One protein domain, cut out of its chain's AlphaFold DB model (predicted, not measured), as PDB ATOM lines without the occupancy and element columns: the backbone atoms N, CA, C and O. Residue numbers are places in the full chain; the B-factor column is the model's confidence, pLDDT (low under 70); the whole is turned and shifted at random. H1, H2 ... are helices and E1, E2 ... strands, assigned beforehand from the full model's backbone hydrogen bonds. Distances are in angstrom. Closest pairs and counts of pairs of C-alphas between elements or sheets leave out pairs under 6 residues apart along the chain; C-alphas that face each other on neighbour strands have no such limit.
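What this domain is: This is residues 512 to 611 of the 612 residues of the protein "MYND-type domain-containing protein" of Auriculariopsis ampla (UniProt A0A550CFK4). A strongly twisted sheet of four strands has one long helix, H1, laid across one face, and a second helix, H2, leads straight out of strand E4 to cross the later part of H1 at about a right angle. The sheet is made of two hairpins side by side, the short E1 and E2 and the long E3 and E4, and a long loop, residues 559 to 571, joins them. The printed part has 100 residues with two named helices and four named strands, in the order H1, E1, E2, E3, E4, H2; the sheet's order is E2, E1, E3, E4, and it is mixed. The class is mixed, helices and strands, and the whole is compact, with a radius of gyration of the C-alphas of 13.3 A and a rounded outline spanning 38 by 34 by 27 A.

How they stand to each other: H1, residues 512 to 531, is on the sheet formed by E1, residues 539 to 544, E2, residues 555 to 558, E3, residues 572 to 581, and E4, residues 584 to 596. These are two layers, a helix on one face of a sheet. The height of H1 over the sheet is 8.2 A. It lies over E1, E4 and, only just, with 3 of its C-alphas, E3. On the local plane its line stands at 64 degrees to that of E1, across the strands. The closest C-alphas of H1 and E4 are those of Lys 519 and Val 591, 5.3 A apart; those of H1 and E1 are Ala 522 and Val 543, 5.8 A. E1 and E2 form a hairpin, antiparallel at 152 degrees, with N 542 and O 557 at 2.8 A, within hydrogen-bond range. E1 and E3 are parallel at 26 degrees, with N 541 and O 574 at 2.8 A and N 576 and O 541 at 2.8 A. E3 and E4 form the other hairpin, antiparallel at 159 degrees, with N 589 and O 577 at 2.7 A and N 573 and O 595 at 2.8 A. E2 and E4 are the edge strands and are apart. The sheet is only just strongly twisted, its C-alphas lying up to 4.4 A off the best plane. H2, residues 597 to 611, only grazes the sheet, with its residues 597 to 600. H1 and H2 touch, about perpendicular at 88 degrees; the closest C-alphas are those of Ala 527 and Ala 604, 4.9 A apart. H1 touches H2 with its residues 523 to 531 alone, and H2 touches H1 with its residues 600 to 604 alone. In H1 and H2 every O i to N i+4 pair is within hydrogen-bond range.

Where its parts are: H1 begins at C-alpha 512, (205.857, 205.053, 147.017), and measures 28.7 A from first to last C-alpha, ending at Val 531. E1, Arg 539 to Asp 544, and E2, Lys 555 to Ala 558, are the shorter strands. E3, Ser 572 to Phe 581, measures 28.7 A and begins at C-alpha 572, (210.336, 196.118, 169.105). E4, Ile 584 to Ser 596, measures 32.2 A. H2, Val 597 to Ser 611, measures 21.1 A and ends at C-alpha 611, (231.299, 205.081, 156.645).

The domain as a whole: The two C-alphas farthest apart, those of Thr 583 and Val 609, are 39.2 A apart. The printed part has no cut. The link from E2 to E3 is long, with 13 residues whose C-alphas lie 10 to 18 A from the mean of all C-alphas; the links from E3 to E4 and from E4 to H2 are tight. The mean pLDDT of the printed part is 87.1, and residues 583 to 585 and residue 611 are under 70.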
ATOM      1  N   TYR A 512     205.128 206.215 146.484       89.50
ATOM      2  CA  TYR A 512     205.857 205.053 147.017       89.50
ATOM      3  C   TYR A 512     207.360 205.319 147.161       89.50
ATOM      4  O   TYR A 512     207.970 204.875 148.129       89.50
ATOM      5  N   ILE A 513     207.956 206.060 146.224       90.88
ATOM      6  CA  ILE A 513     209.379 206.417 146.284       90.88
ATOM      7  C   ILE A 513     209.655 207.289 147.512       90.88
ATOM      8  O   ILE A 513     210.581 206.986 148.262       90.88
ATOM      9  N   ASP A 514     208.831 208.309 147.755       92.19
ATOM     10  CA  ASP A 514     208.985 209.197 148.907       92.19
ATOM     11  C   ASP A 514     208.776 208.447 150.224       92.19
ATOM     12  O   ASP A 514     209.603 208.560 151.121       92.19
ATOM     13  N   HIS A 515     207.753 207.589 150.320       91.81
ATOM     14  CA  HIS A 515     207.547 206.744 151.501       91.81
ATOM     15  C   HIS A 515     208.797 205.929 151.852       91.81
ATOM     16  O   HIS A 515     209.228 205.902 153.004       91.81
ATOM     17  N   HIS A 516     209.383 205.240 150.870       92.12
ATOM     18  CA  HIS A 516     210.545 204.386 151.122       92.12
ATOM     19  C   HIS A 516     211.815 205.182 151.392       92.12
ATOM     20  O   HIS A 516     212.621 204.758 152.218       92.12
ATOM     21  N   PHE A 517     211.967 206.354 150.779       94.56
ATOM     22  CA  PHE A 517     213.050 207.270 151.113       94.56
ATOM     23  C   PHE A 517     212.940 207.775 152.563       94.56
ATOM     24  O   PHE A 517     213.911 207.688 153.322       94.56
ATOM     25  N   LEU A 518     211.750 208.221 152.978       94.94
ATOM     26  CA  LEU A 518     211.465 208.650 154.351       94.94
ATOM     27  C   LEU A 518     211.707 207.516 155.349       94.94
ATOM     28  O   LEU A 518     212.391 207.722 156.351       94.94
ATOM     29  N   LYS A 519     211.217 206.306 155.045       93.44
ATOM     30  CA  LYS A 519     211.463 205.092 155.838       93.44
ATOM     31  C   LYS A 519     212.961 204.837 156.005       93.44
ATOM     32  O   LYS A 519     213.415 204.658 157.131       93.44
ATOM     33  N   ALA A 520     213.731 204.855 154.916       93.31
ATOM     34  CA  ALA A 520     215.175 204.617 154.953       93.31
ATOM     35  C   ALA A 520     215.905 205.661 155.815       93.31
ATOM     36  O   ALA A 520     216.742 205.317 156.649       93.31
ATOM     37  N   CYS A 521     215.550 206.939 155.667       95.62
ATOM     38  CA  CYS A 521     216.121 208.014 156.473       95.62
ATOM     39  C   CYS A 521     215.753 207.901 157.958       95.62
ATOM     40  O   CYS A 521     216.632 208.048 158.804       95.62
ATOM     41  N   ALA A 522     214.496 207.598 158.278       95.19
ATOM     42  CA  ALA A 522     214.035 207.448 159.652       95.19
ATOM     43  C   ALA A 522     214.686 206.253 160.354       95.19
ATOM     44  O   ALA A 522     215.163 206.384 161.478       95.19
ATOM     45  N   LEU A 523     214.774 205.105 159.677       93.44
ATOM     46  CA  LEU A 523     215.446 203.926 160.218       93.44
ATOM     47  C   LEU A 523     216.926 204.184 160.491       93.44
ATOM     48  O   LEU A 523     217.427 203.768 161.534       93.44
ATOM     49  N   LYS A 524     217.600 204.927 159.608       93.62
ATOM     50  CA  LYS A 524     218.989 205.335 159.825       93.62
ATOM     51  C   LYS A 524     219.144 206.216 161.067       93.62
ATOM     52  O   LYS A 524     220.085 206.010 161.825       93.62
ATOM     53  N   GLU A 525     218.230 207.155 161.316       94.94
ATOM     54  CA  GLU A 525     218.264 207.966 162.546       94.94
ATOM     55  C   GLU A 525     218.065 207.131 163.809       94.94
ATOM     56  O   GLU A 525     218.816 207.280 164.773       94.94
ATOM     57  N   VAL A 526     217.094 206.216 163.801       94.31
ATOM     58  CA  VAL A 526     216.839 205.339 164.951       94.31
ATOM     59  C   VAL A 526     218.041 204.426 165.207       94.31
ATOM     60  O   VAL A 526     218.467 204.284 166.351       94.31
ATOM     61  N   ALA A 527     218.644 203.866 164.156       92.50
ATOM     62  CA  ALA A 527     219.856 203.054 164.252       92.50
ATOM     63  C   ALA A 527     221.033 203.845 164.857       92.50
ATOM     64  O   ALA A 527     221.699 203.374 165.780       92.50
ATOM     65  N   LEU A 528     221.252 205.089 164.407       92.00
ATOM     66  CA  LEU A 528     222.269 205.975 164.983       92.00
ATOM     67  C   LEU A 528     221.989 206.297 166.457       92.00
ATOM     68  O   LEU A 528     222.922 206.370 167.256       92.00
ATOM     69  N   ALA A 529     220.725 206.469 166.840       93.50
ATOM     70  CA  ALA A 529     220.355 206.708 168.229       93.50
ATOM     71  C   ALA A 529     220.619 205.484 169.122       93.50
ATOM     72  O   ALA A 529     221.133 205.655 170.230       93.50
ATOM     73  N   VAL A 530     220.347 204.268 168.633       92.56
ATOM     74  CA  VAL A 530     220.674 203.007 169.326       92.56
ATOM     75  C   VAL A 530     222.177 202.896 169.571       92.56
ATOM     76  O   VAL A 530     222.590 202.624 170.695       92.56
ATOM     77  N   VAL A 531     223.008 203.200 168.568       91.56
ATOM     78  CA  VAL A 531     224.479 203.202 168.712       91.56
ATOM     79  C   VAL A 531     224.957 204.210 169.757       91.56
ATOM     80  O   VAL A 531     225.936 203.961 170.454       91.56
ATOM     81  N   ARG A 532     224.250 205.334 169.914       94.06
ATOM     82  CA  ARG A 532     224.519 206.333 170.962       94.06
ATOM     83  C   ARG A 532     223.990 205.927 172.346       94.06
ATOM     84  O   ARG A 532     224.044 206.735 173.266       94.06
ATOM     85  N   GLY A 533     223.448 204.717 172.500       94.44
ATOM     86  CA  GLY A 533     222.881 204.221 173.755       94.44
ATOM     87  C   GLY A 533     221.459 204.713 174.044       94.44
ATOM     88  O   GLY A 533     220.986 204.601 175.173       94.44
ATOM     89  N   THR A 534     220.754 205.265 173.051       94.81
ATOM     90  CA  THR A 534     219.362 205.697 173.240       94.81
ATOM     91  C   THR A 534     218.439 204.485 173.294       94.81
ATOM     92  O   THR A 534     218.370 203.691 172.359       94.81
ATOM     93  N   ARG A 535     217.681 204.375 174.386       93.75
ATOM     94  CA  ARG A 535     216.732 203.286 174.620       93.75
ATOM     95  C   ARG A 535     215.447 203.452 173.783       93.75
ATOM     96  O   ARG A 535     214.665 204.376 174.043       93.75
ATOM     97  N   VAL A 536     215.224 202.564 172.807       93.50
ATOM     98  CA  VAL A 536     214.082 202.582 171.854       93.50
ATOM     99  C   VAL A 536     213.183 201.334 171.914       93.50
ATOM    100  O   VAL A 536     212.158 201.283 171.233       93.50
ATOM    101  N   ASP A 537     213.551 200.334 172.711       92.50
ATOM    102  CA  ASP A 537     212.817 199.083 172.931       92.50
ATOM    103  C   ASP A 537     211.463 199.350 173.612       92.50
ATOM    104  O   ASP A 537     211.358 200.168 174.532       92.50
ATOM    105  N   GLY A 538     210.400 198.720 173.107       92.12
ATOM    106  CA  GLY A 538     209.032 198.892 173.598       92.12
ATOM    107  C   GLY A 538     208.443 200.282 173.354       92.12
ATOM    108  O   GLY A 538     207.485 200.668 174.026       92.12
ATOM    109  N   ARG A 539     209.016 201.075 172.436       93.19
ATOM    110  CA  ARG A 539     208.634 202.481 172.222       93.19
ATOM    111  C   ARG A 539     208.233 202.779 170.782       93.19
ATOM    112  O   ARG A 539     208.745 202.204 169.820       93.19
ATOM    113  N   SER A 540     207.343 203.755 170.657       93.12
ATOM    114  CA  SER A 540     207.059 204.444 169.402       93.12
ATOM    115  C   SER A 540     207.933 205.693 169.308       93.12
ATOM    116  O   SER A 540     207.933 206.534 170.208       93.12
ATOM    117  N   VAL A 541     208.682 205.816 168.219       94.81
ATOM    118  CA  VAL A 541     209.629 206.904 167.967       94.81
ATOM    119  C   VAL A 541     209.138 207.744 166.791       94.81
ATOM    120  O   VAL A 541     208.654 207.201 165.801       94.81
ATOM    121  N   LEU A 542     209.274 209.062 166.900       94.19
ATOM    122  CA  LEU A 542     208.988 210.031 165.849       94.19
ATOM    123  C   LEU A 542     210.293 210.658 165.348       94.19
ATOM    124  O   LEU A 542     211.030 211.252 166.137       94.19
ATOM    125  N   VAL A 543     210.546 210.552 164.044       95.75
ATOM    126  CA  VAL A 543     211.635 211.247 163.346       95.75
ATOM    127  C   VAL A 543     211.062 212.456 162.614       95.75
ATOM    128  O   VAL A 543     210.266 212.323 161.688       95.75
ATOM    129  N   ASP A 544     211.454 213.645 163.043       94.75
ATOM    130  CA  ASP A 544     210.857 214.902 162.609       94.75
ATOM    131  C   ASP A 544     211.689 215.569 161.502       94.75
ATOM    132  O   ASP A 544     212.820 216.011 161.744       94.75
ATOM    133  N   PHE A 545     211.128 215.625 160.286       94.19
ATOM    134  CA  PHE A 545     211.716 216.327 159.137       94.19
ATOM    135  C   PHE A 545     211.403 217.827 159.130       94.19
ATOM    136  O   PHE A 545     212.045 218.572 158.393       94.19
ATOM    137  N   VAL A 546     210.453 218.276 159.952       91.50
ATOM    138  CA  VAL A 546     210.012 219.675 160.047       91.50
ATOM    139  C   VAL A 546     210.779 220.424 161.139       91.50
ATOM    140  O   VAL A 546     210.941 221.643 161.080       91.50
ATOM    141  N   ALA A 547     211.309 219.703 162.129       90.62
ATOM    142  CA  ALA A 547     212.068 220.291 163.223       90.62
ATOM    143  C   ALA A 547     213.233 221.179 162.739       90.62
ATOM    144  O   ALA A 547     214.166 220.734 162.057       90.62
ATOM    145  N   ARG A 548     213.224 222.435 163.207       90.69
ATOM    146  CA  ARG A 548     214.296 223.421 163.012       90.69
ATOM    147  C   ARG A 548     215.482 223.122 163.940       90.69
ATOM    148  O   ARG A 548     215.681 223.802 164.945       90.69
ATOM    149  N   SER A 549     216.246 222.073 163.640       90.50
ATOM    150  CA  SER A 549     217.517 221.816 164.330       90.50
ATOM    151  C   SER A 549     218.613 222.682 163.730       90.50
ATOM    152  O   SER A 549     218.792 222.638 162.520       90.50
ATOM    153  N   SER A 550     219.365 223.430 164.542       88.25
ATOM    154  CA  SER A 550     220.416 224.351 164.073       88.25
ATOM    155  C   SER A 550     221.563 223.670 163.322       88.25
ATOM    156  O   SER A 550     222.239 224.311 162.527       88.25
ATOM    157  N   ASP A 551     221.775 222.375 163.547       90.62
ATOM    158  CA  ASP A 551     222.788 221.555 162.872       90.62
ATOM    159  C   ASP A 551     222.251 220.826 161.624       90.62
ATOM    160  O   ASP A 551     222.954 220.009 161.031       90.62
ATOM    161  N   GLY A 552     220.994 221.073 161.237       89.69
ATOM    162  CA  GLY A 552     220.335 220.398 160.117       89.69
ATOM    163  C   GLY A 552     220.025 218.912 160.353       89.69
ATOM    164  O   GLY A 552     219.610 218.226 159.414       89.69
ATOM    165  N   SER A 553     220.208 218.389 161.572       93.31
ATOM    166  CA  SER A 553     219.893 216.997 161.914       93.31
ATOM    167  C   SER A 553     218.384 216.752 162.048       93.31
ATOM    168  O   SER A 553     217.576 217.667 162.238       93.31
ATOM    169  N   LEU A 554     217.950 215.503 161.845       94.94
ATOM    170  CA  LEU A 554     216.558 215.100 162.079       94.94
ATOM    171  C   LEU A 554     216.346 214.926 163.581       94.94
ATOM    172  O   LEU A 554     217.128 214.250 164.250       94.94
ATOM    173  N   LYS A 555     215.283 215.525 164.121       94.56
ATOM    174  CA  LYS A 555     214.998 215.421 165.552       94.56
ATOM    175  C   LYS A 555     214.266 214.114 165.827       94.56
ATOM    176  O   LYS A 555     213.232 213.843 165.226       94.56
ATOM    177  N   MET A 556     214.774 213.329 166.770       95.69
ATOM    178  CA  MET A 556     214.121 212.106 167.229       95.69
ATOM    179  C   MET A 556     213.443 212.349 168.580       95.69
ATOM    180  O   MET A 556     214.074 212.841 169.515       95.69
ATOM    181  N   THR A 557     212.159 212.019 168.697       94.88
ATOM    182  CA  THR A 557     211.377 212.159 169.940       94.88
ATOM    183  C   THR A 557     210.493 210.937 170.180       94.88
ATOM    184  O   THR A 557     210.325 210.101 169.293       94.88
ATOM    185  N   ALA A 558     209.930 210.798 171.381       92.31
ATOM    186  CA  ALA A 558     208.883 209.809 171.621       92.31
ATOM    187  C   ALA A 558     207.606 210.214 170.865       92.31
ATOM    188  O   ALA A 558     207.175 211.365 170.947       92.31
ATOM    189  N   ALA A 559     206.994 209.280 170.137       87.00
ATOM    190  CA  ALA A 559     205.746 209.549 169.436       87.00
ATOM    191  C   ALA A 559     204.586 209.637 170.444       87.00
ATOM    192  O   ALA A 559     204.342 208.699 171.199       87.00
ATOM    193  N   VAL A 560     203.843 210.748 170.430       83.50
ATOM    194  CA  VAL A 560     202.665 210.983 171.300       83.50
ATOM    195  C   VAL A 560     201.361 210.504 170.628       83.50
ATOM    196  O   VAL A 560     200.252 210.825 171.047       83.50
ATOM    197  N   VAL A 561     201.467 209.742 169.541       70.56
ATOM    198  CA  VAL A 561     200.317 209.313 168.739       70.56
ATOM    199  C   VAL A 561     199.582 208.176 169.454       70.56
ATOM    200  O   VAL A 561     200.205 207.203 169.881       70.56
ATOM    201  N   ARG A 562     198.246 208.275 169.571       75.94
ATOM    202  CA  ARG A 562     197.410 207.131 169.974       75.94
ATOM    203  C   ARG A 562     197.559 206.044 168.925       75.94
ATOM    204  O   ARG A 562     197.062 206.179 167.810       75.94
ATOM    205  N   ASP A 563     198.271 204.995 169.296       73.31
ATOM    206  CA  ASP A 563     198.648 203.952 168.369       73.31
ATOM    207  C   ASP A 563     197.479 203.001 168.073       73.31
ATOM    208  O   ASP A 563     196.997 202.336 168.996       73.31
ATOM    209  N   PRO A 564     197.008 202.880 166.820       77.69
ATOM    210  CA  PRO A 564     195.898 201.980 166.506       77.69
ATOM    211  C   PRO A 564     196.290 200.508 166.573       77.69
ATOM    212  O   PRO A 564     195.417 199.647 166.613       77.69
ATOM    213  N   TYR A 565     197.589 200.207 166.544       81.44
ATOM    214  CA  TYR A 565     198.102 198.842 166.542       81.44
ATOM    215  C   TYR A 565     198.398 198.321 167.953       81.44
ATOM    216  O   TYR A 565     199.015 197.266 168.099       81.44
ATOM    217  N   GLY A 566     197.995 199.060 168.989       86.94
ATOM    218  CA  GLY A 566     198.251 198.698 170.377       86.94
ATOM    219  C   GLY A 566     199.713 198.899 170.804       86.94
ATOM    220  O   GLY A 566     200.509 199.501 170.070       86.94
ATOM    221  N   PRO A 567     200.074 198.432 172.013       88.69
ATOM    222  CA  PRO A 567     201.408 198.618 172.570       88.69
ATOM    223  C   PRO A 567     202.481 197.951 171.702       88.69
ATOM    224  O   PRO A 567     202.273 196.884 171.124       88.69
ATOM    225  N   VAL A 568     203.645 198.593 171.608       90.25
ATOM    226  CA  VAL A 568     204.817 198.018 170.944       90.25
ATOM    227  C   VAL A 568     205.405 196.943 171.861       90.25
ATOM    228  O   VAL A 568     205.572 197.179 173.056       90.25
ATOM    229  N   GLY A 569     205.704 195.759 171.317       91.12
ATOM    230  CA  GLY A 569     206.328 194.678 172.085       91.12
ATOM    231  C   GLY A 569     207.689 195.089 172.669       91.12
ATOM    232  O   GLY A 569     208.349 195.954 172.090       91.12
ATOM    233  N   PRO A 570     208.131 194.468 173.778       91.00
ATOM    234  CA  PRO A 570     209.313 194.897 174.527       91.00
ATOM    235  C   PRO A 570     210.581 194.949 173.668       91.00
ATOM    236  O   PRO A 570     211.336 195.896 173.794       91.00
ATOM    237  N   ASP A 571     210.761 194.029 172.717       92.06
ATOM    238  CA  ASP A 571     211.953 193.976 171.850       92.06
ATOM    239  C   ASP A 571     211.768 194.666 170.490       92.06
ATOM    240  O   ASP A 571     212.530 194.447 169.541       92.06
ATOM    241  N   SER A 572     210.708 195.460 170.353       91.12
ATOM    242  CA  SER A 572     210.336 196.118 169.105       91.12
ATOM    243  C   SER A 572     210.300 197.630 169.250       91.12
ATOM    244  O   SER A 572     210.046 198.179 170.318       91.12
ATOM    245  N   THR A 573     210.501 198.307 168.129       91.62
ATOM    246  CA  THR A 573     210.335 199.749 167.989       91.62
ATOM    247  C   THR A 573     209.391 200.017 166.828       91.62
ATOM    248  O   THR A 573     209.456 199.359 165.784       91.62
ATOM    249  N   ARG A 574     208.505 200.995 166.994       92.00
ATOM    250  CA  ARG A 574     207.647 201.506 165.920       92.00
ATOM    251  C   ARG A 574     208.137 202.884 165.509       92.00
ATOM    252  O   ARG A 574     208.480 203.684 166.376       92.00
ATOM    253  N   VAL A 575     208.195 203.157 164.206       92.12
ATOM    254  CA  VAL A 575     208.799 204.396 163.690       92.12
ATOM    255  C   VAL A 575     207.784 205.180 162.873       92.12
ATOM    256  O   VAL A 575     207.215 204.685 161.896       92.12
ATOM    257  N   TYR A 576     207.601 206.426 163.286       92.69
ATOM    258  CA  TYR A 576     206.813 207.450 162.626       92.69
ATOM    259  C   TYR A 576     207.752 208.515 162.059       92.69
ATOM    260  O   TYR A 576     208.825 208.764 162.616       92.69
ATOM    261  N   VAL A 577     207.340 209.170 160.979       93.06
ATOM    262  CA  VAL A 577     207.986 210.388 160.477       93.06
ATOM    263  C   VAL A 577     207.009 211.545 160.523       93.06
ATOM    264  O   VAL A 577     205.834 211.348 160.237       93.06
ATOM    265  N   ARG A 578     207.487 212.743 160.846       92.88
ATOM    266  CA  ARG A 578     206.715 213.976 160.657       92.88
ATOM    267  C   ARG A 578     207.199 214.685 159.408       92.88
ATOM    268  O   ARG A 578     208.401 214.913 159.284       92.88
ATOM    269  N   VAL A 579     206.278 215.024 158.512       92.38
ATOM    270  CA  VAL A 579     206.543 215.737 157.252       92.38
ATOM    271  C   VAL A 579     205.496 216.832 157.017       92.38
ATOM    272  O   VAL A 579     204.394 216.761 157.561       92.38
ATOM    273  N   CYS A 580     205.819 217.821 156.181       89.00
ATOM    274  CA  CYS A 580     204.866 218.836 155.713       89.00
ATOM    275  C   CYS A 580     204.408 218.518 154.290       89.00
ATOM    276  O   CYS A 580     205.250 218.379 153.404       89.00
ATOM    277  N   PHE A 581     203.094 218.457 154.056       82.12
ATOM    278  CA  PHE A 581     202.517 218.307 152.715       82.12
ATOM    279  C   PHE A 581     202.022 219.658 152.221       82.12
ATOM    280  O   PHE A 581     200.950 220.113 152.623       82.12
ATOM    281  N   GLY A 582     202.812 220.305 151.366       80.56
ATOM    282  CA  GLY A 582     202.521 221.670 150.957       80.56
ATOM    283  C   GLY A 582     202.397 222.592 152.175       80.56
ATOM    284  O   GLY A 582     203.377 222.809 152.887       80.56
ATOM    285  N   THR A 583     201.197 223.113 152.419       68.94
ATOM    286  CA  THR A 583     200.881 224.010 153.549       68.94
ATOM    287  C   THR A 583     200.209 223.328 154.719       68.94
ATOM    288  O   THR A 583     200.086 223.932 155.784       68.94
ATOM    289  N   ILE A 584     199.757 222.088 154.531       61.78
ATOM    290  CA  ILE A 584     199.137 221.314 155.597       61.78
ATOM    291  C   ILE A 584     200.232 221.027 156.619       61.78
ATOM    292  O   ILE A 584     201.207 220.319 156.343       61.78
ATOM    293  N   THR A 585     200.068 221.642 157.787       64.00
ATOM    294  CA  THR A 585     201.037 221.595 158.876       64.00
ATOM    295  C   THR A 585     201.112 220.190 159.475       64.00
ATOM    296  O   THR A 585     200.093 219.558 159.744       64.00
ATOM    297  N   ASP A 586     202.350 219.727 159.657       71.94
ATOM    298  CA  ASP A 586     202.788 218.584 160.462       71.94
ATOM    299  C   ASP A 586     201.915 217.327 160.397       71.94
ATOM    300  O   ASP A 586     201.117 217.037 161.292       71.94
ATOM    301  N   VAL A 587     202.145 216.514 159.368       76.12
ATOM    302  CA  VAL A 587     201.527 215.198 159.233       76.12
ATOM    303  C   VAL A 587     202.463 214.120 159.773       76.12
ATOM    304  O   VAL A 587     203.583 213.956 159.284       76.12
ATOM    305  N   ASP A 588     201.977 213.335 160.737       78.62
ATOM    306  CA  ASP A 588     202.685 212.161 161.245       78.62
ATOM    307  C   ASP A 588     202.338 210.939 160.374       78.62
ATOM    308  O   ASP A 588     201.193 210.488 160.321       78.62
ATOM    309  N   VAL A 589     203.325 210.376 159.683       80.44
ATOM    310  CA  VAL A 589     203.184 209.208 158.806       80.44
ATOM    311  C   VAL A 589     203.849 207.996 159.453       80.44
ATOM    312  O   VAL A 589     205.042 208.003 159.758       80.44
ATOM    313  N   GLY A 590     203.091 206.917 159.646       78.88
ATOM    314  CA  GLY A 590     203.665 205.636 160.067       78.88
ATOM    315  C   GLY A 590     204.458 204.988 158.928       78.88
ATOM    316  O   GLY A 590     203.856 204.557 157.947       78.88
ATOM    317  N   VAL A 591     205.787 204.888 159.061       82.50
ATOM    318  CA  VAL A 591     206.679 204.308 158.028       82.50
ATOM    319  C   VAL A 591     207.120 202.878 158.338       82.50
ATOM    320  O   VAL A 591     207.508 202.131 157.438       82.50
ATOM    321  N   VAL A 592     207.075 202.478 159.612       75.75
ATOM    322  CA  VAL A 592     207.446 201.136 160.076       75.75
ATOM    323  C   VAL A 592     206.458 200.696 161.140       75.75
ATOM    324  O   VAL A 592     206.372 201.318 162.197       75.75
ATOM    325  N   ARG A 593     205.741 199.596 160.885       73.19
ATOM    326  CA  ARG A 593     204.752 199.068 161.836       73.19
ATOM    327  C   ARG A 593     205.396 198.507 163.101       73.19
ATOM    328  O   ARG A 593     204.913 198.790 164.188       73.19
ATOM    329  N   THR A 594     206.461 197.727 162.966       76.31
ATOM    330  CA  THR A 594     207.251 197.155 164.068       76.31
ATOM    331  C   THR A 594     208.585 196.685 163.506       76.31
ATOM    332  O   THR A 594     208.598 196.000 162.484       76.31
ATOM    333  N   MET A 595     209.691 197.003 164.169       83.75
ATOM    334  CA  MET A 595     211.010 196.477 163.825       83.75
ATOM    335  C   MET A 595     211.743 196.039 165.085       83.75
ATOM    336  O   MET A 595     211.705 196.742 166.092       83.75
ATOM    337  N   SER A 596     212.394 194.876 165.039       83.25
ATOM    338  CA  SER A 596     213.170 194.395 166.185       83.25
ATOM    339  C   SER A 596     214.375 195.299 166.451       83.25
ATOM    340  O   SER A 596     215.027 195.763 165.510       83.25
ATOM    341  N   VAL A 597     214.717 195.498 167.724       78.81
ATOM    342  CA  VAL A 597     215.920 196.255 168.117       78.81
ATOM    343  C   VAL A 597     217.183 195.609 167.549       78.81
ATOM    344  O   VAL A 597     218.079 196.305 167.087       78.81
ATOM    345  N   ARG A 598     217.220 194.274 167.461       81.94
ATOM    346  CA  ARG A 598     218.318 193.544 166.815       81.94
ATOM    347  C   ARG A 598     218.515 193.956 165.352       81.94
ATOM    348  O   ARG A 598     219.648 194.152 164.931       81.94
ATOM    349  N   ALA A 599     217.433 194.114 164.589       83.06
ATOM    350  CA  ALA A 599     217.512 194.583 163.205       83.06
ATOM    351  C   ALA A 599     218.002 196.040 163.117       83.06
ATOM    352  O   ALA A 599     218.768 196.363 162.215       83.06
ATOM    353  N   LEU A 600     217.617 196.904 164.067       83.19
ATOM    354  CA  LEU A 600     218.165 198.265 164.171       83.19
ATOM    355  C   LEU A 600     219.673 198.257 164.439       83.19
ATOM    356  O   LEU A 600     220.394 199.033 163.820       83.19
ATOM    357  N   THR A 601     220.147 197.380 165.327       82.31
ATOM    358  CA  THR A 601     221.578 197.235 165.625       82.31
ATOM    359  C   THR A 601     222.360 196.784 164.394       82.31
ATOM    360  O   THR A 601     223.367 197.404 164.069       82.31
ATOM    361  N   LEU A 602     221.861 195.782 163.660       85.69
ATOM    362  CA  LEU A 602     222.495 195.305 162.423       85.69
ATOM    363  C   LEU A 602     222.560 196.401 161.349       85.69
ATOM    364  O   LEU A 602     223.621 196.631 160.775       85.69
ATOM    365  N   LEU A 603     221.468 197.146 161.137       83.62
ATOM    366  CA  LEU A 603     221.463 198.303 160.227       83.62
ATOM    367  C   LEU A 603     222.497 199.361 160.640       83.62
ATOM    368  O   LEU A 603     223.113 200.015 159.798       83.62
ATOM    369  N   ALA A 604     222.696 199.550 161.945       81.75
ATOM    370  CA  ALA A 604     223.679 200.493 162.452       81.75
ATOM    371  C   ALA A 604     225.124 200.023 162.208       81.75
ATOM    372  O   ALA A 604     225.984 200.836 161.862       81.75
ATOM    373  N   GLU A 605     225.385 198.724 162.359       84.62
ATOM    374  CA  GLU A 605     226.678 198.099 162.065       84.62
ATOM    375  C   GLU A 605     227.019 198.185 160.574       84.62
ATOM    376  O   GLU A 605     228.110 198.641 160.229       84.62
ATOM    377  N   GLU A 606     226.068 197.865 159.689       83.69
ATOM    378  CA  GLU A 606     226.217 198.014 158.233       83.69
ATOM    379  C   GLU A 606     226.589 199.453 157.851       83.69
ATOM    380  O   GLU A 606     227.494 199.691 157.046       83.69
ATOM    381  N   HIS A 607     225.943 200.440 158.475       75.25
ATOM    382  CA  HIS A 607     226.273 201.842 158.246       75.25
ATOM    383  C   HIS A 607     227.649 202.237 158.777       75.25
ATOM    384  O   HIS A 607     228.307 203.070 158.154       75.25
ATOM    385  N   ARG A 608     228.103 201.666 159.897       78.31
ATOM    386  CA  ARG A 608     229.442 201.937 160.438       78.31
ATOM    387  C   ARG A 608     230.528 201.437 159.489       78.31
ATOM    388  O   ARG A 608     231.483 202.167 159.254       78.31
ATOM    389  N   VAL A 609     230.339 200.248 158.911       78.50
ATOM    390  CA  VAL A 609     231.256 199.661 157.919       78.50
ATOM    391  C   VAL A 609     231.271 200.468 156.622       78.50
ATOM    392  O   VAL A 609     232.328 200.662 156.047       78.50
ATOM    393  N   ALA A 610     230.126 200.993 156.176       71.75
ATOM    394  CA  ALA A 610     230.063 201.806 154.959       71.75
ATOM    395  C   ALA A 610     230.635 203.234 155.114       71.75
ATOM    396  O   ALA A 610     230.800 203.929 154.112       71.75
ATOM    397  N   SER A 611     230.858 203.704 156.349       66.75
ATOM    398  CA  SER A 611     231.299 205.081 156.645       66.75
ATOM    399  C   SER A 611     232.785 205.204 156.990       66.75
ATOM    400  O   SER A 611     233.288 206.327 157.026       66.75
TER     401      SER A 611